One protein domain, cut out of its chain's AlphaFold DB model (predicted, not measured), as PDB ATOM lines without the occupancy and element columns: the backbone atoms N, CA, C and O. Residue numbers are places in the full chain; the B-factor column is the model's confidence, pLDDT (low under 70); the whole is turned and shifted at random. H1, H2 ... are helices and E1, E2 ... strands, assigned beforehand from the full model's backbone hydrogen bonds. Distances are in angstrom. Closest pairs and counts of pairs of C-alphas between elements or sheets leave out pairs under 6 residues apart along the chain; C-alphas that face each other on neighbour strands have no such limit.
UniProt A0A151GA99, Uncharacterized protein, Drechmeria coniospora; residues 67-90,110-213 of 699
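Overview. This is residues 67 to 90 and 110 to 213 of the 699 residues of an uncharacterized protein of Drechmeria coniospora (UniProt A0A151GA99). One strongly twisted, branched sheet of eight strands, E2 to E9, folds partly round the helix H2, with short H1 next to H2 and short H3 over the opposite face. E9 leads out of this body as an arm whose residues 208 to 213 stick out, and E1 lies away from the sheet. The 128 printed residues have three named helices and nine named strands, which follow each other along the chain as E1, H1, E2, E3, E4, E5, H2, E6, E7, E8, H3 and E9; the neighbour strands E3 and E6 are parallel, while the neighbour pairs E2 and E3, E3 and E9, E4 and E5, E5 and E8, E6 and E7, and E7 and E8 are antiparallel. The class is mixed, helices and strands; the whole is compact, with a radius of gyration of the C-alphas of 14.4 A, yet elongated, spanning 48 by 29 by 25 A.

Along the chain. E1 is residues 70 to 72, beginning at C-alpha 70 (8.071, -1.880, 80.603). H1 is residues 82 to 85, E2 88 to 90 and E3 110 to 117, 13.0 A long. E4, residues 124 to 129, and E5, 133 to 138, are each 16.4 A long. H2, residues 141 to 151, is 15.2 A long and begins at C-alpha 141 (-19.321, -17.596, 81.777). E6 is residues 157 to 161, 12.8 A; E7 174 to 184, 22.6 A; E8 189 to 196, 19.6 A. H3 is residues 199 to 202. E9, residues 203 to 213, is 27.9 A long and ends at C-alpha 213 (19.664, -10.290, 84.751).

Arrangement. E3 bends by 114 degrees at residue 113, with E2 on one side (N 111 to O 89, 2.8 A) and E6 and E9 on the other. N 116 and O 158 of E3 and E6 are 2.8 A apart, N 204 and O 110 of E9 and E3 2.8 A. E6, E7 and E8 form a meander, each strand the antiparallel neighbour of the one before: N 159 to O 176, 2.8 A, and N 182 to O 191, 2.8 A. E5 is the antiparallel neighbour of E8, with N 136 and O 190 within hydrogen-bond range at 2.8 A, and forms a hairpin with edge strand E4, with N 135 and O 127 within that range at 2.8 A. H2 is on the sheet at a height of 8.2 A, over E5 and along the strands, at 13 degrees to E5 on the local plane. H1 touches H2, closest at the C-alphas of Val 82 and Ala 143, 5.7 A, and only grazes the sheet. H3 is on the opposite face from H2, at a height of 6.5 A. Every O i to N i+4 pair in H2 is within hydrogen-bond range; H1 and H3 are too short for such a pair.

Size, cuts and confidence. The C-alphas farthest apart, of Arg 186 and Tyr 212, are 48.0 A apart. Residues 91 to 109 are not printed; C-alphas 90 and 110 across the cut are 4.6 A apart. The link from E6 to E7 is long, with 12 residues. Mean pLDDT of the printed part is 91.7; residues 168 to 171 are under 70.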
ATOM      1  N   ILE A  67      16.548   4.470  80.612       81.00
ATOM      2  CA  ILE A  67      16.032   3.160  80.240       81.00
ATOM      3  C   ILE A  67      14.663   3.011  80.910       81.00
ATOM      4  O   ILE A  67      14.554   3.045  82.131       81.00
ATOM      5  N   ARG A  68      13.585   2.849  80.148       83.69
ATOM      6  CA  ARG A  68      12.265   2.599  80.742       83.69
ATOM      7  C   ARG A  68      11.981   1.104  80.742       83.69
ATOM      8  O   ARG A  68      11.830   0.523  79.673       83.69
ATOM      9  N   LEU A  69      11.880   0.497  81.926       86.12
ATOM     10  CA  LEU A  69      11.451  -0.896  82.037       86.12
ATOM     11  C   LEU A  69       9.939  -0.945  81.851       86.12
ATOM     12  O   LEU A  69       9.192  -0.252  82.549       86.12
ATOM     13  N   LEU A  70       9.488  -1.766  80.909       86.56
ATOM     14  CA  LEU A  70       8.071  -1.880  80.603       86.56
ATOM     15  C   LEU A  70       7.402  -2.855  81.573       86.56
ATOM     16  O   LEU A  70       7.978  -3.905  81.878       86.56
ATOM     17  N   PRO A  71       6.190  -2.541  82.056       86.31
ATOM     18  CA  PRO A  71       5.464  -3.438  82.933       86.31
ATOM     19  C   PRO A  71       5.029  -4.690  82.165       86.31
ATOM     20  O   PRO A  71       4.444  -4.613  81.085       86.31
ATOM     21  N   ILE A  72       5.273  -5.852  82.762       85.88
ATOM     22  CA  ILE A  72       4.834  -7.162  82.283       85.88
ATOM     23  C   ILE A  72       4.107  -7.906  83.403       85.88
ATOM     24  O   ILE A  72       4.329  -7.674  84.600       85.88
ATOM     25  N   VAL A  73       3.197  -8.799  83.035       81.94
ATOM     26  CA  VAL A  73       2.673  -9.774  83.993       81.94
ATOM     27  C   VAL A  73       3.779 -10.793  84.264       81.94
ATOM     28  O   VAL A  73       4.402 -11.300  83.333       81.94
ATOM     29  N   HIS A  74       4.061 -11.072  85.540       78.69
ATOM     30  CA  HIS A  74       5.110 -12.028  85.899       78.69
ATOM     31  C   HIS A  74       4.800 -13.400  85.260       78.69
ATOM     32  O   HIS A  74       3.664 -13.860  85.416       78.69
ATOM     33  N   PRO A  75       5.762 -14.087  84.607       74.50
ATOM     34  CA  PRO A  75       5.516 -15.342  83.883       74.50
ATOM     35  C   PRO A  75       4.868 -16.459  84.713       74.50
ATOM     36  O   PRO A  75       4.059 -17.226  84.200       74.50
ATOM     37  N   SER A  76       5.152 -16.522  86.019       75.56
ATOM     38  CA  SER A  76       4.506 -17.484  86.932       75.56
ATOM     39  C   SER A  76       3.009 -17.224  87.175       75.56
ATOM     40  O   SER A  76       2.320 -18.044  87.789       75.56
ATOM     41  N   THR A  77       2.473 -16.092  86.706       80.19
ATOM     42  CA  THR A  77       1.057 -15.755  86.845       80.19
ATOM     43  C   THR A  77       0.230 -16.617  85.898       80.19
ATOM     44  O   THR A  77       0.314 -16.502  84.678       80.19
ATOM     45  N   LYS A  78      -0.641 -17.460  86.459       85.12
ATOM     46  CA  LYS A  78      -1.550 -18.308  85.676       85.12
ATOM     47  C   LYS A  78      -2.609 -17.454  84.974       85.12
ATOM     48  O   LYS A  78      -3.617 -17.093  85.583       85.12
ATOM     49  N   SER A  79      -2.400 -17.169  83.690       83.75
ATOM     50  CA  SER A  79      -3.248 -16.287  82.868       83.75
ATOM     51  C   SER A  79      -4.697 -16.748  82.680       83.75
ATOM     52  O   SER A  79      -5.528 -15.957  82.248       83.75
ATOM     53  N   GLU A  80      -5.025 -17.987  83.043       88.12
ATOM     54  CA  GLU A  80      -6.372 -18.569  82.934       88.12
ATOM     55  C   GLU A  80      -7.103 -18.660  84.284       88.12
ATOM     56  O   GLU A  80      -8.313 -18.888  84.333       88.12
ATOM     57  N   SER A  81      -6.402 -18.456  85.406       90.81
ATOM     58  CA  SER A  81      -7.013 -18.620  86.726       90.81
ATOM     59  C   SER A  81      -8.050 -17.532  87.003       90.81
ATOM     60  O   SER A  81      -7.721 -16.348  87.053       90.81
ATOM     61  N   VAL A  82      -9.299 -17.935  87.251       92.50
ATOM     62  CA  VAL A  82     -10.390 -17.023  87.645       92.50
ATOM     63  C   VAL A  82     -10.119 -16.307  88.970       92.50
ATOM     64  O   VAL A  82     -10.698 -15.255  89.219       92.50
ATOM     65  N   ASP A  83      -9.198 -16.814  89.796       91.62
ATOM     66  CA  ASP A  83      -8.792 -16.144  91.036       91.62
ATOM     67  C   ASP A  83      -8.138 -14.781  90.780       91.62
ATOM     68  O   ASP A  83      -8.177 -13.922  91.656       91.62
ATOM     69  N   ARG A  84      -7.607 -14.538  89.571       91.06
ATOM     70  CA  ARG A  84      -7.076 -13.224  89.169       91.06
ATOM     71  C   ARG A  84      -8.141 -12.130  89.123       91.06
ATOM     72  O   ARG A  84      -7.806 -10.956  89.220       91.06
ATOM     73  N   LEU A  85      -9.410 -12.514  88.983       95.12
ATOM     74  CA  LEU A  85     -10.536 -11.586  88.989       95.12
ATOM     75  C   LEU A  85     -10.963 -11.213  90.411       95.12
ATOM     76  O   LEU A  85     -11.847 -10.383  90.571       95.12
ATOM     77  N   LYS A  86     -10.381 -11.798  91.462       95.81
ATOM     78  CA  LYS A  86     -10.690 -11.399  92.837       95.81
ATOM     79  C   LYS A  86      -9.947 -10.099  93.169       95.81
ATOM     80  O   LYS A  86      -8.726 -10.065  93.016       95.81
ATOM     81  N   PRO A  87     -10.640  -9.048  93.642       96.25
ATOM     82  CA  PRO A  87      -9.982  -7.824  94.066       96.25
ATOM     83  C   PRO A  87      -8.972  -8.075  95.186       96.25
ATOM     84  O   PRO A  87      -9.254  -8.789  96.149       96.25
ATOM     85  N   SER A  88      -7.811  -7.437  95.083       94.75
ATOM     86  CA  SER A  88      -6.774  -7.413  96.112       94.75
ATOM     87  C   SER A  88      -6.354  -5.976  96.377       94.75
ATOM     88  O   SER A  88      -6.335  -5.154  95.467       94.75
ATOM     89  N   ARG A  89      -5.983  -5.646  97.615       92.75
ATOM     90  CA  ARG A  89      -5.318  -4.363  97.900       92.75
ATOM     91  C   ARG A  89      -3.825  -4.396  97.596       92.75
ATOM     92  O   ARG A  89      -3.228  -3.344  97.461       92.75
ATOM     93  N   ARG A  90      -3.230  -5.582  97.468       91.56
ATOM     94  CA  ARG A  90      -1.815  -5.744  97.129       91.56
ATOM     95  C   ARG A  90      -1.681  -6.439  95.787       91.56
ATOM     96  O   ARG A  90      -2.148  -7.571  95.641       91.56
ATOM     97  N   ASN A 110       0.584  -1.351  97.244       94.81
ATOM     98  CA  ASN A 110      -0.526  -1.420  98.184       94.81
ATOM     99  C   ASN A 110      -1.512  -0.298  97.845       94.81
ATOM    100  O   ASN A 110      -1.252   0.879  98.071       94.81
ATOM    101  N   PHE A 111      -2.637  -0.666  97.238       95.12
ATOM    102  CA  PHE A 111      -3.680   0.246  96.795       95.12
ATOM    103  C   PHE A 111      -4.610   0.662  97.938       95.12
ATOM    104  O   PHE A 111      -4.982  -0.132  98.806       95.12
ATOM    105  N   THR A 112      -5.040   1.920  97.882       96.12
ATOM    106  CA  THR A 112      -6.026   2.525  98.793       96.12
ATOM    107  C   THR A 112      -7.398   1.851  98.686       96.12
ATOM    108  O   THR A 112      -8.085   1.661  99.694       96.12
ATOM    109  N   TYR A 113      -7.755   1.396  97.483       96.81
ATOM    110  CA  TYR A 113      -8.968   0.637  97.188       96.81
ATOM    111  C   TYR A 113      -8.630  -0.782  96.710       96.81
ATOM    112  O   TYR A 113      -7.513  -1.038  96.257       96.81
ATOM    113  N   PRO A 114      -9.570  -1.742  96.803       97.25
ATOM    114  CA  PRO A 114      -9.402  -3.036  96.154       97.25
ATOM    115  C   PRO A 114      -9.122  -2.851  94.658       97.25
ATOM    116  O   PRO A 114      -9.653  -1.942  94.020       97.25
ATOM    117  N   SER A 115      -8.272  -3.707  94.107       96.56
ATOM    118  CA  SER A 115      -7.758  -3.577  92.747       96.56
ATOM    119  C   SER A 115      -7.735  -4.919  92.023       96.56
ATOM    120  O   SER A 115      -7.567  -5.969  92.647       96.56
ATOM    121  N   VAL A 116      -7.925  -4.896  90.707       96.19
ATOM    122  CA  VAL A 116      -7.956  -6.083  89.845       96.19
ATOM    123  C   VAL A 116      -7.004  -5.871  88.673       96.19
ATOM    124  O   VAL A 116      -7.111  -4.882  87.950       96.19
ATOM    125  N   ASN A 117      -6.080  -6.816  88.472       93.62
ATOM    126  CA  ASN A 117      -5.175  -6.809  87.325       93.62
ATOM    127  C   ASN A 117      -5.777  -7.593  86.152       93.62
ATOM    128  O   ASN A 117      -5.830  -8.826  86.193       93.62
ATOM    129  N   LEU A 118      -6.192  -6.862  85.120       94.50
ATOM    130  CA  LEU A 118      -6.813  -7.383  83.907       94.50
ATOM    131  C   LEU A 118      -5.792  -7.720  82.804       94.50
ATOM    132  O   LEU A 118      -6.162  -8.330  81.804       94.50
ATOM    133  N   ASP A 119      -4.513  -7.381  82.981       90.31
ATOM    134  CA  ASP A 119      -3.483  -7.621  81.967       90.31
ATOM    135  C   ASP A 119      -3.300  -9.107  81.662       90.31
ATOM    136  O   ASP A 119      -3.266  -9.952  82.563       90.31
ATOM    137  N   ASP A 120      -3.116  -9.431  80.384       85.88
ATOM    138  CA  ASP A 120      -2.791 -10.776  79.899       85.88
ATOM    139  C   ASP A 120      -3.726 -11.878  80.448       85.88
ATOM    140  O   ASP A 120      -3.316 -13.026  80.647       85.88
ATOM    141  N   TYR A 121      -4.986 -11.550  80.767       90.19
ATOM    142  CA  TYR A 121      -5.986 -12.531  81.185       90.19
ATOM    143  C   TYR A 121      -6.732 -13.069  79.960       90.19
ATOM    144  O   TYR A 121      -7.447 -12.342  79.281       90.19
ATOM    145  N   LYS A 122      -6.593 -14.370  79.673       90.81
ATOM    146  CA  LYS A 122      -7.037 -14.956  78.390       90.81
ATOM    147  C   LYS A 122      -8.553 -14.955  78.161       90.81
ATOM    148  O   LYS A 122      -9.003 -15.241  77.055       90.81
ATOM    149  N   HIS A 123      -9.349 -14.734  79.204       92.69
ATOM    150  CA  HIS A 123     -10.807 -14.853  79.137       92.69
ATOM    151  C   HIS A 123     -11.536 -13.510  79.158       92.69
ATOM    152  O   HIS A 123     -12.750 -13.512  79.376       92.69
ATOM    153  N   ILE A 124     -10.827 -12.400  78.941       95.44
ATOM    154  CA  ILE A 124     -11.433 -11.074  78.832       95.44
ATOM    155  C   ILE A 124     -10.871 -10.277  77.661       95.44
ATOM    156  O   ILE A 124      -9.725 -10.479  77.272       95.44
ATOM    157  N   ASP A 125     -11.673  -9.328  77.194       95.81
ATOM    158  CA  ASP A 125     -11.237  -8.194  76.384       95.81
ATOM    159  C   ASP A 125     -11.491  -6.912  77.182       95.81
ATOM    160  O   ASP A 125     -12.517  -6.799  77.859       95.81
ATOM    161  N   VAL A 126     -10.562  -5.957  77.117       95.75
ATOM    162  CA  VAL A 126     -10.679  -4.676  77.825       95.75
ATOM    163  C   VAL A 126     -10.608  -3.536  76.827       95.75
ATOM    164  O   VAL A 126      -9.589  -3.349  76.162       95.75
ATOM    165  N   ASP A 127     -11.678  -2.756  76.776       95.50
ATOM    166  CA  ASP A 127     -11.795  -1.566  75.943       95.50
ATOM    167  C   ASP A 127     -11.961  -0.325  76.823       95.50
ATOM    168  O   ASP A 127     -12.592  -0.389  77.885       95.50
ATOM    169  N   TYR A 128     -11.375   0.790  76.402       95.38
ATOM    170  CA  TYR A 128     -11.507   2.066  77.091       95.38
ATOM    171  C   TYR A 128     -12.015   3.129  76.132       95.38
ATOM    172  O   TYR A 128     -11.420   3.390  75.088       95.38
ATOM    173  N   ASP A 129     -13.076   3.794  76.562       93.44
ATOM    174  CA  ASP A 129     -13.691   4.897  75.855       93.44
ATOM    175  C   ASP A 129     -13.850   6.077  76.835       93.44
ATOM    176  O   ASP A 129     -14.357   5.889  77.946       93.44
ATOM    177  N   PRO A 130     -13.389   7.291  76.484       90.44
ATOM    178  CA  PRO A 130     -13.436   8.437  77.393       90.44
ATOM    179  C   PRO A 130     -14.843   8.825  77.866       90.44
ATOM    180  O   PRO A 130     -14.972   9.375  78.958       90.44
ATOM    181  N   ASP A 131     -15.883   8.540  77.074       92.69
ATOM    182  CA  ASP A 131     -17.263   8.943  77.359       92.69
ATOM    183  C   ASP A 131     -18.016   7.888  78.187       92.69
ATOM    184  O   ASP A 131     -18.886   8.215  78.999       92.69
ATOM    185  N   THR A 132     -17.696   6.608  77.989       92.81
ATOM    186  CA  THR A 132     -18.402   5.472  78.605       92.81
ATOM    187  C   THR A 132     -17.604   4.761  79.698       92.81
ATOM    188  O   THR A 132     -18.196   4.086  80.547       92.81
ATOM    189  N   GLY A 133     -16.287   4.958  79.742       95.12
ATOM    190  CA  GLY A 133     -15.373   4.377  80.718       95.12
ATOM    191  C   GLY A 133     -14.707   3.087  80.234       95.12
ATOM    192  O   GLY A 133     -14.427   2.898  79.052       95.12
ATOM    193  N   LEU A 134     -14.406   2.191  81.175       97.19
ATOM    194  CA  LEU A 134     -13.689   0.945  80.907       97.19
ATOM    195  C   LEU A 134     -14.673  -0.224  80.797       97.19
ATOM    196  O   LEU A 134     -15.369  -0.550  81.758       97.19
ATOM    197  N   THR A 135     -14.723  -0.886  79.645       97.75
ATOM    198  CA  THR A 135     -15.590  -2.047  79.415       97.75
ATOM    199  C   THR A 135     -14.775  -3.333  79.397       97.75
ATOM    200  O   THR A 135     -13.841  -3.486  78.616       97.75
ATOM    201  N   VAL A 136     -15.159  -4.284  80.249       98.12
ATOM    202  CA  VAL A 136     -14.572  -5.627  80.316       98.12
ATOM    203  C   VAL A 136     -15.559  -6.628  79.726       98.12
ATOM    204  O   VAL A 136     -16.605  -6.895  80.322       98.12
ATOM    205  N   GLY A 137     -15.245  -7.181  78.557       97.81
ATOM    206  CA  GLY A 137     -15.975  -8.291  77.943       97.81
ATOM    207  C   GLY A 137     -15.416  -9.633  78.406       97.81
ATOM    208  O   GLY A 137     -14.208  -9.761  78.571       97.81
ATOM    209  N   PHE A 138     -16.265 -10.638  78.629       97.94
ATOM    210  CA  PHE A 138     -15.851 -11.950  79.132       97.94
ATOM    211  C   PHE A 138     -16.151 -13.073  78.135       97.94
ATOM    212  O   PHE A 138     -17.303 -13.343  77.786       97.94
ATOM    213  N   HIS A 139     -15.114 -13.835  77.785       96.19
ATOM    214  CA  HIS A 139     -15.212 -15.023  76.923       96.19
ATOM    215  C   HIS A 139     -15.726 -16.258  77.669       96.19
ATOM    216  O   HIS A 139     -16.217 -17.211  77.066       96.19
ATOM    217  N   SER A 140     -15.627 -16.253  79.002       95.56
ATOM    218  CA  SER A 140     -16.014 -17.368  79.869       95.56
ATOM    219  C   SER A 140     -17.141 -16.970  80.816       95.56
ATOM    220  O   SER A 140     -17.030 -16.001  81.565       95.56
ATOM    221  N   GLN A 141     -18.206 -17.778  80.842       95.94
ATOM    222  CA  GLN A 141     -19.321 -17.596  81.777       95.94
ATOM    223  C   GLN A 141     -18.840 -17.645  83.233       95.94
ATOM    224  O   GLN A 141     -19.237 -16.816  84.046       95.94
ATOM    225  N   LYS A 142     -17.921 -18.571  83.539       96.56
ATOM    226  CA  LYS A 142     -17.326 -18.710  84.871       96.56
ATOM    227  C   LYS A 142     -16.532 -17.461  85.266       96.56
ATOM    228  O   LYS A 142     -16.615 -17.028  86.412       96.56
ATOM    229  N   ALA A 143     -15.777 -16.878  84.330       96.81
ATOM    230  CA  ALA A 143     -15.024 -15.646  84.569       96.81
ATOM    231  C   ALA A 143     -15.968 -14.465  84.859       96.81
ATOM    232  O   ALA A 143     -15.789 -13.782  85.864       96.81
ATOM    233  N   TYR A 144     -17.022 -14.300  84.050       98.19
ATOM    234  CA  TYR A 144     -18.051 -13.279  84.268       98.19
ATOM    235  C   TYR A 144     -18.730 -13.427  85.636       98.19
ATOM    236  O   TYR A 144     -18.817 -12.468  86.395       98.19
ATOM    237  N   GLU A 145     -19.177 -14.634  85.987       97.75
ATOM    238  CA  GLU A 145     -19.835 -14.893  87.274       97.75
ATOM    239  C   GLU A 145     -18.900 -14.640  88.461       97.75
ATOM    240  O   GLU A 145     -19.323 -14.038  89.447       97.75
ATOM    241  N   THR A 146     -17.622 -15.015  88.342       97.56
ATOM    242  CA  THR A 146     -16.604 -14.718  89.363       97.56
ATOM    243  C   THR A 146     -16.426 -13.207  89.534       97.56
ATOM    244  O   THR A 146     -16.422 -12.716  90.663       97.56
ATOM    245  N   ALA A 147     -16.332 -12.455  88.433       97.75
ATOM    246  CA  ALA A 147     -16.223 -10.998  88.475       97.75
ATOM    247  C   ALA A 147     -17.471 -10.353  89.098       97.75
ATOM    248  O   ALA A 147     -17.350  -9.552  90.018       97.75
ATOM    249  N   VAL A 148     -18.682 -10.751  88.693       98.06
ATOM    250  CA  VAL A 148     -19.936 -10.258  89.297       98.06
ATOM    251  C   VAL A 148     -19.973 -10.534  90.798       98.06
ATOM    252  O   VAL A 148     -20.349  -9.656  91.573       98.06
ATOM    253  N   GLN A 149     -19.591 -11.743  91.212       97.81
ATOM    254  CA  GLN A 149     -19.605 -12.147  92.614       97.81
ATOM    255  C   GLN A 149     -18.645 -11.310  93.465       97.81
ATOM    256  O   GLN A 149     -18.992 -10.963  94.591       97.81
ATOM    257  N   HIS A 150     -17.452 -11.010  92.949       97.88
ATOM    258  CA  HIS A 150     -16.390 -10.380  93.731       97.88
ATOM    259  C   HIS A 150     -16.269  -8.866  93.544       97.88
ATOM    260  O   HIS A 150     -15.702  -8.211  94.409       97.88
ATOM    261  N   TRP A 151     -16.757  -8.297  92.443       97.81
ATOM    262  CA  TRP A 151     -16.655  -6.854  92.181       97.81
ATOM    263  C   TRP A 151     -17.867  -6.095  92.712       97.81
ATOM    264  O   TRP A 151     -17.780  -4.910  93.030       97.81
ATOM    265  N   LYS A 152     -19.018  -6.767  92.817       95.88
ATOM    266  CA  LYS A 152     -20.241  -6.161  93.336       95.88
ATOM    267  C   LYS A 152     -20.104  -5.869  94.833       95.88
ATOM    268  O   LYS A 152     -19.708  -6.731  95.605       95.88
ATOM    269  N   GLY A 153     -20.524  -4.670  95.238       93.44
ATOM    270  CA  GLY A 153     -20.524  -4.237  96.641       93.44
ATOM    271  C   GLY A 153     -19.296  -3.425  97.053       93.44
ATOM    272  O   GLY A 153     -19.224  -3.000  98.200       93.44
ATOM    273  N   HIS A 154     -18.361  -3.181  96.136       95.19
ATOM    274  CA  HIS A 154     -17.307  -2.193  96.331       95.19
ATOM    275  C   HIS A 154     -17.783  -0.813  95.869       95.19
ATOM    276  O   HIS A 154     -18.254  -0.679  94.741       95.19
ATOM    277  N   ASP A 155     -17.637   0.200  96.729       95.06
ATOM    278  CA  ASP A 155     -17.929   1.601  96.380       95.06
ATOM    279  C   ASP A 155     -16.941   2.136  95.338       95.06
ATOM    280  O   ASP A 155     -17.309   2.897  94.449       95.06
ATOM    281  N   TYR A 156     -15.686   1.691  95.440       97.38
ATOM    282  CA  TYR A 156     -14.613   2.006  94.508       97.38
ATOM    283  C   TYR A 156     -13.786   0.758  94.219       97.38
ATOM    284  O   TYR A 156     -13.516  -0.043  95.120       97.38
ATOM    285  N   LEU A 157     -13.362   0.611  92.966       97.81
ATOM    286  CA  LEU A 157     -12.541  -0.505  92.512       97.81
ATOM    287  C   LEU A 157     -11.518  -0.011  91.487       97.81
ATOM    288  O   LEU A 157     -11.872   0.702  90.554       97.81
ATOM    289  N   ILE A 158     -10.254  -0.391  91.651       97.81
ATOM    290  CA  ILE A 158      -9.189  -0.016  90.715       97.81
ATOM    291  C   ILE A 158      -9.008  -1.130  89.685       97.81
ATOM    292  O   ILE A 158      -8.757  -2.279  90.044       97.81
ATOM    293  N   PHE A 159      -9.071  -0.797  88.402       97.06
ATOM    294  CA  PHE A 159      -8.703  -1.708  87.322       97.06
ATOM    295  C   PHE A 159      -7.335  -1.342  86.764       97.06
ATOM    296  O   PHE A 159      -7.089  -0.190  86.413       97.06
ATOM    297  N   MET A 160      -6.453  -2.336  86.677       94.62
ATOM    298  CA  MET A 160      -5.175  -2.227  85.979       94.62
ATOM    299  C   MET A 160      -5.298  -2.926  84.631       94.62
ATOM    300  O   MET A 160      -5.590  -4.123  84.605       94.62
ATOM    301  N   ALA A 161      -5.097  -2.189  83.540       93.12
ATOM    302  CA  ALA A 161      -5.230  -2.731  82.191       93.12
ATOM    303  C   ALA A 161      -4.245  -2.097  81.197       93.12
ATOM    304  O   ALA A 161      -3.985  -0.894  81.224       93.12
ATOM    305  N   LYS A 162      -3.762  -2.894  80.249       90.00
ATOM    306  CA  LYS A 162      -3.072  -2.445  79.044       90.00
ATOM    307  C   LYS A 162      -4.083  -2.340  77.906       90.00
ATOM    308  O   LYS A 162      -4.309  -3.300  77.176       90.00
ATOM    309  N   THR A 163      -4.707  -1.173  77.776       89.44
ATOM    310  CA  THR A 163      -5.714  -0.900  76.742       89.44
ATOM    311  C   THR A 163      -5.439   0.434  76.054       89.44
ATOM    312  O   THR A 163      -4.879   1.352  76.654       89.44
ATOM    313  N   THR A 164      -5.772   0.527  74.769       88.12
ATOM    314  CA  THR A 164      -5.589   1.739  73.964       88.12
ATOM    315  C   THR A 164      -6.504   2.860  74.445       88.12
ATOM    316  O   THR A 164      -7.611   2.610  74.901       88.12
ATOM    317  N   GLY A 165      -6.056   4.111  74.333       84.69
ATOM    318  CA  GLY A 165      -6.853   5.285  74.713       84.69
ATOM    319  C   GLY A 165      -6.785   5.645  76.199       84.69
ATOM    320  O   GLY A 165      -6.981   6.811  76.533       84.69
ATOM    321  N   CYS A 166      -6.431   4.703  77.081       78.94
ATOM    322  CA  CYS A 166      -6.159   4.998  78.484       78.94
ATOM    323  C   CYS A 166      -4.651   5.174  78.716       78.94
ATOM    324  O   CYS A 166      -3.917   4.196  78.860       78.94
ATOM    325  N   VAL A 167      -4.198   6.433  78.771       77.12
ATOM    326  CA  VAL A 167      -2.775   6.821  78.899       77.12
ATOM    327  C   VAL A 167      -1.944   6.354  77.683       77.12
ATOM    328  O   VAL A 167      -2.444   5.702  76.764       77.12
ATOM    329  N   ASP A 168      -0.665   6.734  77.611       69.50
ATOM    330  CA  ASP A 168       0.272   6.176  76.633       69.50
ATOM    331  C   ASP A 168       0.525   4.684  76.936       69.50
ATOM    332  O   ASP A 168       1.468   4.307  77.634       69.50
ATOM    333  N   HIS A 169      -0.375   3.833  76.437       62.59
ATOM    334  CA  HIS A 169      -0.421   2.378  76.631       62.59
ATOM    335  C   HIS A 169       0.850   1.626  76.189       62.59
ATOM    336  O   HIS A 169       1.018   0.438  76.489       62.59
ATOM    337  N   HIS A 170       1.747   2.291  75.455       64.50
ATOM    338  CA  HIS A 170       3.060   1.754  75.108       64.50
ATOM    339  C   HIS A 170       4.066   1.875  76.254       64.50
ATOM    340  O   HIS A 170       5.051   1.137  76.279       64.50
ATOM    341  N   LEU A 171       3.827   2.791  77.188       68.94
ATOM    342  CA  LEU A 171       4.781   3.198  78.210       68.94
ATOM    343  C   LEU A 171       4.347   2.810  79.629       68.94
ATOM    344  O   LEU A 171       5.208   2.590  80.486       68.94
ATOM    345  N   ASP A 172       3.044   2.740  79.897       78.75
ATOM    346  CA  ASP A 172       2.511   2.403  81.219       78.75
ATOM    347  C   ASP A 172       1.162   1.672  81.153       78.75
ATOM    348  O   ASP A 172       0.559   1.519  80.090       78.75
ATOM    349  N   ARG A 173       0.692   1.216  82.316       88.19
ATOM    350  CA  ARG A 173      -0.650   0.662  82.509       88.19
ATOM    351  C   ARG A 173      -1.667   1.765  82.769       88.19
ATOM    352  O   ARG A 173      -1.383   2.747  83.452       88.19
ATOM    353  N   CYS A 174      -2.886   1.534  82.308       91.56
ATOM    354  CA  CYS A 174      -4.053   2.276  82.751       91.56
ATOM    355  C   CYS A 174      -4.393   1.859  84.185       91.56
ATOM    356  O   CYS A 174      -4.605   0.671  84.439       91.56
ATOM    357  N   TYR A 175      -4.473   2.825  85.101       94.25
ATOM    358  CA  TYR A 175      -5.040   2.632  86.434       94.25
ATOM    359  C   TYR A 175      -6.367   3.388  86.496       94.25
ATOM    360  O   TYR A 175      -6.395   4.611  86.626       94.25
ATOM    361  N   PHE A 176      -7.468   2.657  86.345       96.38
ATOM    362  CA  PHE A 176      -8.812   3.216  86.256       96.38
ATOM    363  C   PHE A 176      -9.547   3.055  87.587       96.38
ATOM    364  O   PHE A 176      -9.782   1.929  88.029       96.38
ATOM    365  N   LEU A 177      -9.907   4.166  88.229       97.44
ATOM    366  CA  LEU A 177     -10.681   4.174  89.467       97.44
ATOM    367  C   LEU A 177     -12.173   4.168  89.124       97.44
ATOM    368  O   LEU A 177     -12.769   5.198  88.817       97.44
ATOM    369  N   ALA A 178     -12.784   2.989  89.184       97.94
ATOM    370  CA  ALA A 178     -14.210   2.826  88.962       97.94
ATOM    371  C   ALA A 178     -14.999   3.261  90.200       97.94
ATOM    372  O   ALA A 178     -14.772   2.744  91.293       97.94
ATOM    373  N   SER A 179     -15.960   4.162  90.009       97.19
ATOM    374  CA  SER A 179     -16.925   4.595  91.033       97.19
ATOM    375  C   SER A 179     -18.281   3.902  90.889       97.19
ATOM    376  O   SER A 179     -19.118   3.941  91.790       97.19
ATOM    377  N   ARG A 180     -18.532   3.264  89.739       97.44
ATOM    378  CA  ARG A 180     -19.753   2.496  89.489       97.44
ATOM    379  C   ARG A 180     -19.525   1.417  88.434       97.44
ATOM    380  O   ARG A 180     -18.806   1.616  87.461       97.44
ATOM    381  N   LEU A 181     -20.193   0.277  88.627       98.19
ATOM    382  CA  LEU A 181     -20.161  -0.879  87.732       98.19
ATOM    383  C   LEU A 181     -21.561  -1.177  87.182       98.19
ATOM    384  O   LEU A 181     -22.538  -1.245  87.934       98.19
ATOM    385  N   ILE A 182     -21.653  -1.385  85.872       97.69
ATOM    386  CA  ILE A 182     -22.870  -1.765  85.153       97.69
ATOM    387  C   ILE A 182     -22.659  -3.167  84.585       97.69
ATOM    388  O   ILE A 182     -21.789  -3.388  83.749       97.69
ATOM    389  N   PHE A 183     -23.459  -4.126  85.045       97.75
ATOM    390  CA  PHE A 183     -23.309  -5.538  84.694       97.75
ATOM    391  C   PHE A 183     -24.311  -5.930  83.597       97.75
ATOM    392  O   PHE A 183     -25.520  -5.909  83.841       97.75
ATOM    393  N   SER A 184     -23.833  -6.353  82.422       97.56
ATOM    394  CA  SER A 184     -24.670  -6.930  81.360       97.56
ATOM    395  C   SER A 184     -24.516  -8.446  81.319       97.56
ATOM    396  O   SER A 184     -23.492  -8.983  80.899       97.56
ATOM    397  N   ARG A 185     -25.561  -9.169  81.741       95.69
ATOM    398  CA  ARG A 185     -25.575 -10.640  81.666       95.69
ATOM    399  C   ARG A 185     -25.716 -11.143  80.230       95.69
ATOM    400  O   ARG A 185     -25.225 -12.223  79.922       95.69
ATOM    401  N   ARG A 186     -26.411 -10.383  79.375       95.81
ATOM    402  CA  ARG A 186     -26.646 -10.747  77.971       95.81
ATOM    403  C   ARG A 186     -25.338 -10.740  77.191       95.81
ATOM    404  O   ARG A 186     -25.046 -11.712  76.504       95.81
ATOM    405  N   ASP A 187     -24.559  -9.680  77.369       95.88
ATOM    406  CA  ASP A 187     -23.329  -9.452  76.607       95.88
ATOM    407  C   ASP A 187     -22.097 -10.016  77.327       95.88
ATOM    408  O   ASP A 187     -20.994  -9.973  76.794       95.88
ATOM    409  N   LYS A 188     -22.291 -10.560  78.542       98.00
ATOM    410  CA  LYS A 188     -21.229 -10.993  79.462       98.00
ATOM    411  C   LYS A 188     -20.160  -9.915  79.579       98.00
ATOM    412  O   LYS A 188     -18.976 -10.178  79.403       98.00
ATOM    413  N   SER A 189     -20.599  -8.695  79.855       98.12
ATOM    414  CA  SER A 189     -19.723  -7.540  79.973       98.12
ATOM    415  C   SER A 189     -19.996  -6.773  81.257       98.12
ATOM    416  O   SER A 189     -21.084  -6.842  81.846       98.12
ATOM    417  N   ILE A 190     -18.971  -6.072  81.724       98.44
ATOM    418  CA  ILE A 190     -19.051  -5.158  82.856       98.44
ATOM    419  C   ILE A 190     -18.462  -3.829  82.404       98.44
ATOM    420  O   ILE A 190     -17.286  -3.768  82.056       98.44
ATOM    421  N   THR A 191     -19.275  -2.778  82.424       98.12
ATOM    422  CA  THR A 191     -18.827  -1.412  82.139       98.12
ATOM    423  C   THR A 191     -18.588  -0.687  83.453       98.12
ATOM    424  O   THR A 191     -19.482  -0.584  84.297       98.12
ATOM    425  N   ALA A 192     -17.366  -0.209  83.633       97.94
ATOM    426  CA  ALA A 192     -16.917   0.560  84.770       97.94
ATOM    427  C   ALA A 192     -16.873   2.045  84.401       97.94
ATOM    428  O   ALA A 192     -16.102   2.455  83.538       97.94
ATOM    429  N   THR A 193     -17.678   2.855  85.082       97.56
ATOM    430  CA  THR A 193     -17.638   4.317  84.956       97.56
ATOM    431  C   THR A 193     -16.722   4.891  86.033       97.56
ATOM    432  O   THR A 193     -16.768   4.441  87.183       97.56
ATOM    433  N   GLY A 194     -15.909   5.879  85.676       95.88
ATOM    434  CA  GLY A 194     -14.851   6.404  86.532       95.88
ATOM    435  C   GLY A 194     -13.813   7.178  85.730       95.88
ATOM    436  O   GLY A 194     -14.062   7.541  84.581       95.88
ATOM    437  N   GLU A 195     -12.650   7.399  86.333       94.62
ATOM    438  CA  GLU A 195     -11.564   8.181  85.740       94.62
ATOM    439  C   GLU A 195     -10.227   7.444  85.870       94.62
ATOM    440  O   GLU A 195     -10.025   6.613  86.763       94.62
ATOM    441  N   HIS A 196      -9.303   7.724  84.952       93.12
ATOM    442  CA  HIS A 196      -7.934   7.238  85.075       93.12
ATOM    443  C   HIS A 196      -7.159   8.140  86.039       93.12
ATOM    444  O   HIS A 196      -7.308   9.358  86.006       93.12
ATOM    445  N   HIS A 197      -6.297   7.546  86.860       92.75
ATOM    446  CA  HIS A 197      -5.436   8.288  87.777       92.75
ATOM    447  C   HIS A 197      -3.976   7.850  87.641       92.75
ATOM    448  O   HIS A 197      -3.694   6.676  87.377       92.75
ATOM    449  N   PRO A 198      -3.015   8.756  87.883       89.62
ATOM    450  CA  PRO A 198      -1.638   8.369  88.149       89.62
ATOM    451  C   PRO A 198      -1.573   7.381  89.322       89.62
ATOM    452  O   PRO A 198      -2.163   7.622  90.373       89.62
ATOM    453  N   VAL A 199      -0.788   6.304  89.198       90.38
ATOM    454  CA  VAL A 199      -0.702   5.260  90.243       90.38
ATOM    455  C   VAL A 199      -0.333   5.813  91.625       90.38
ATOM    456  O   VAL A 199      -0.829   5.319  92.632       90.38
ATOM    457  N   LYS A 200       0.467   6.890  91.685       87.62
ATOM    458  CA  LYS A 200       0.857   7.567  92.935       87.62
ATOM    459  C   LYS A 200      -0.332   8.079  93.764       87.62
ATOM    460  O   LYS A 200      -0.191   8.220  94.968       87.62
ATOM    461  N   GLU A 201      -1.472   8.365  93.134       91.69
ATOM    462  CA  GLU A 201      -2.688   8.848  93.809       91.69
ATOM    463  C   GLU A 201      -3.546   7.697  94.347       91.69
ATOM    464  O   GLU A 201      -4.432   7.907  95.169       91.69
ATOM    465  N   LEU A 202      -3.279   6.472  93.890       94.00
ATOM    466  CA  LEU A 202      -4.091   5.300  94.187       94.00
ATOM    467  C   LEU A 202      -3.450   4.364  95.215       94.00
ATOM    468  O   LEU A 202      -4.118   3.434  95.670       94.00
ATOM    469  N   ILE A 203      -2.191   4.582  95.597       93.69
ATOM    470  CA  ILE A 203      -1.428   3.696  96.488       93.69
ATOM    471  C   ILE A 203      -1.152   4.348  97.848       93.69
ATOM    472  O   ILE A 203      -0.920   5.550  97.936       93.69
ATOM    473  N   SER A 204      -1.164   3.550  98.916       93.06
ATOM    474  CA  SER A 204      -0.700   3.962 100.246       93.06
ATOM    475  C   SER A 204       0.815   3.858 100.370       93.06
ATOM    476  O   SER A 204       1.451   4.683 101.025       93.06
ATOM    477  N   ASP A 205       1.385   2.837  99.739       92.50
ATOM    478  CA  ASP A 205       2.796   2.496  99.790       92.50
ATOM    479  C   ASP A 205       3.141   1.498  98.672       92.50
ATOM    480  O   ASP A 205       2.260   0.950  97.995       92.50
ATOM    481  N   PHE A 206       4.435   1.288  98.446       91.88
ATOM    482  CA  PHE A 206       4.911   0.243  97.550       91.88
ATOM    483  C   PHE A 206       6.227  -0.359  98.035       91.88
ATOM    484  O   PHE A 206       7.056   0.318  98.646       91.88
ATOM    485  N   ASP A 207       6.428  -1.623  97.678       92.19
ATOM    486  CA  ASP A 207       7.712  -2.306  97.751       92.19
ATOM    487  C   ASP A 207       8.276  -2.437  96.347       92.19
ATOM    488  O   ASP A 207       7.560  -2.787  95.408       92.19
ATOM    489  N   SER A 208       9.569  -2.227  96.184       90.12
ATOM    490  CA  SER A 208      10.235  -2.489  94.925       90.12
ATOM    491  C   SER A 208      11.582  -3.153  95.120       90.12
ATOM    492  O   SER A 208      12.269  -2.903  96.104       90.12
ATOM    493  N   LYS A 209      11.942  -4.013  94.168       90.94
ATOM    494  CA  LYS A 209      13.243  -4.660  94.048       90.94
ATOM    495  C   LYS A 209      13.718  -4.548  92.613       90.94
ATOM    496  O   LYS A 209      12.903  -4.667  91.705       90.94
ATOM    497  N   TRP A 210      15.008  -4.370  92.401       88.94
ATOM    498  CA  TRP A 210      15.604  -4.358  91.073       88.94
ATOM    499  C   TRP A 210      16.965  -5.027  91.099       88.94
ATOM    500  O   TRP A 210      17.647  -5.062  92.127       88.94
ATOM    501  N   SER A 211      17.345  -5.569  89.955       86.62
ATOM    502  CA  SER A 211      18.659  -6.144  89.725       86.62
ATOM    503  C   SER A 211      18.916  -6.204  88.220       86.62
ATOM    504  O   SER A 211      18.058  -5.875  87.398       86.62
ATOM    505  N   TYR A 212      20.115  -6.628  87.859       82.19
ATOM    506  CA  TYR A 212      20.478  -6.959  86.494       82.19
ATOM    507  C   TYR A 212      20.364  -8.475  86.284       82.19
ATOM    508  O   TYR A 212      20.760  -9.248  87.161       82.19
ATOM    509  N   TRP A 213      19.791  -8.891  85.156       77.31
ATOM    510  CA  TRP A 213      19.664 -10.290  84.751       77.31
ATOM    511  C   TRP A 213      20.741 -10.637  83.714       77.31
ATOM    512  O   TRP A 213      20.746 -10.077  82.616       77.31
TER     513      TRP A 213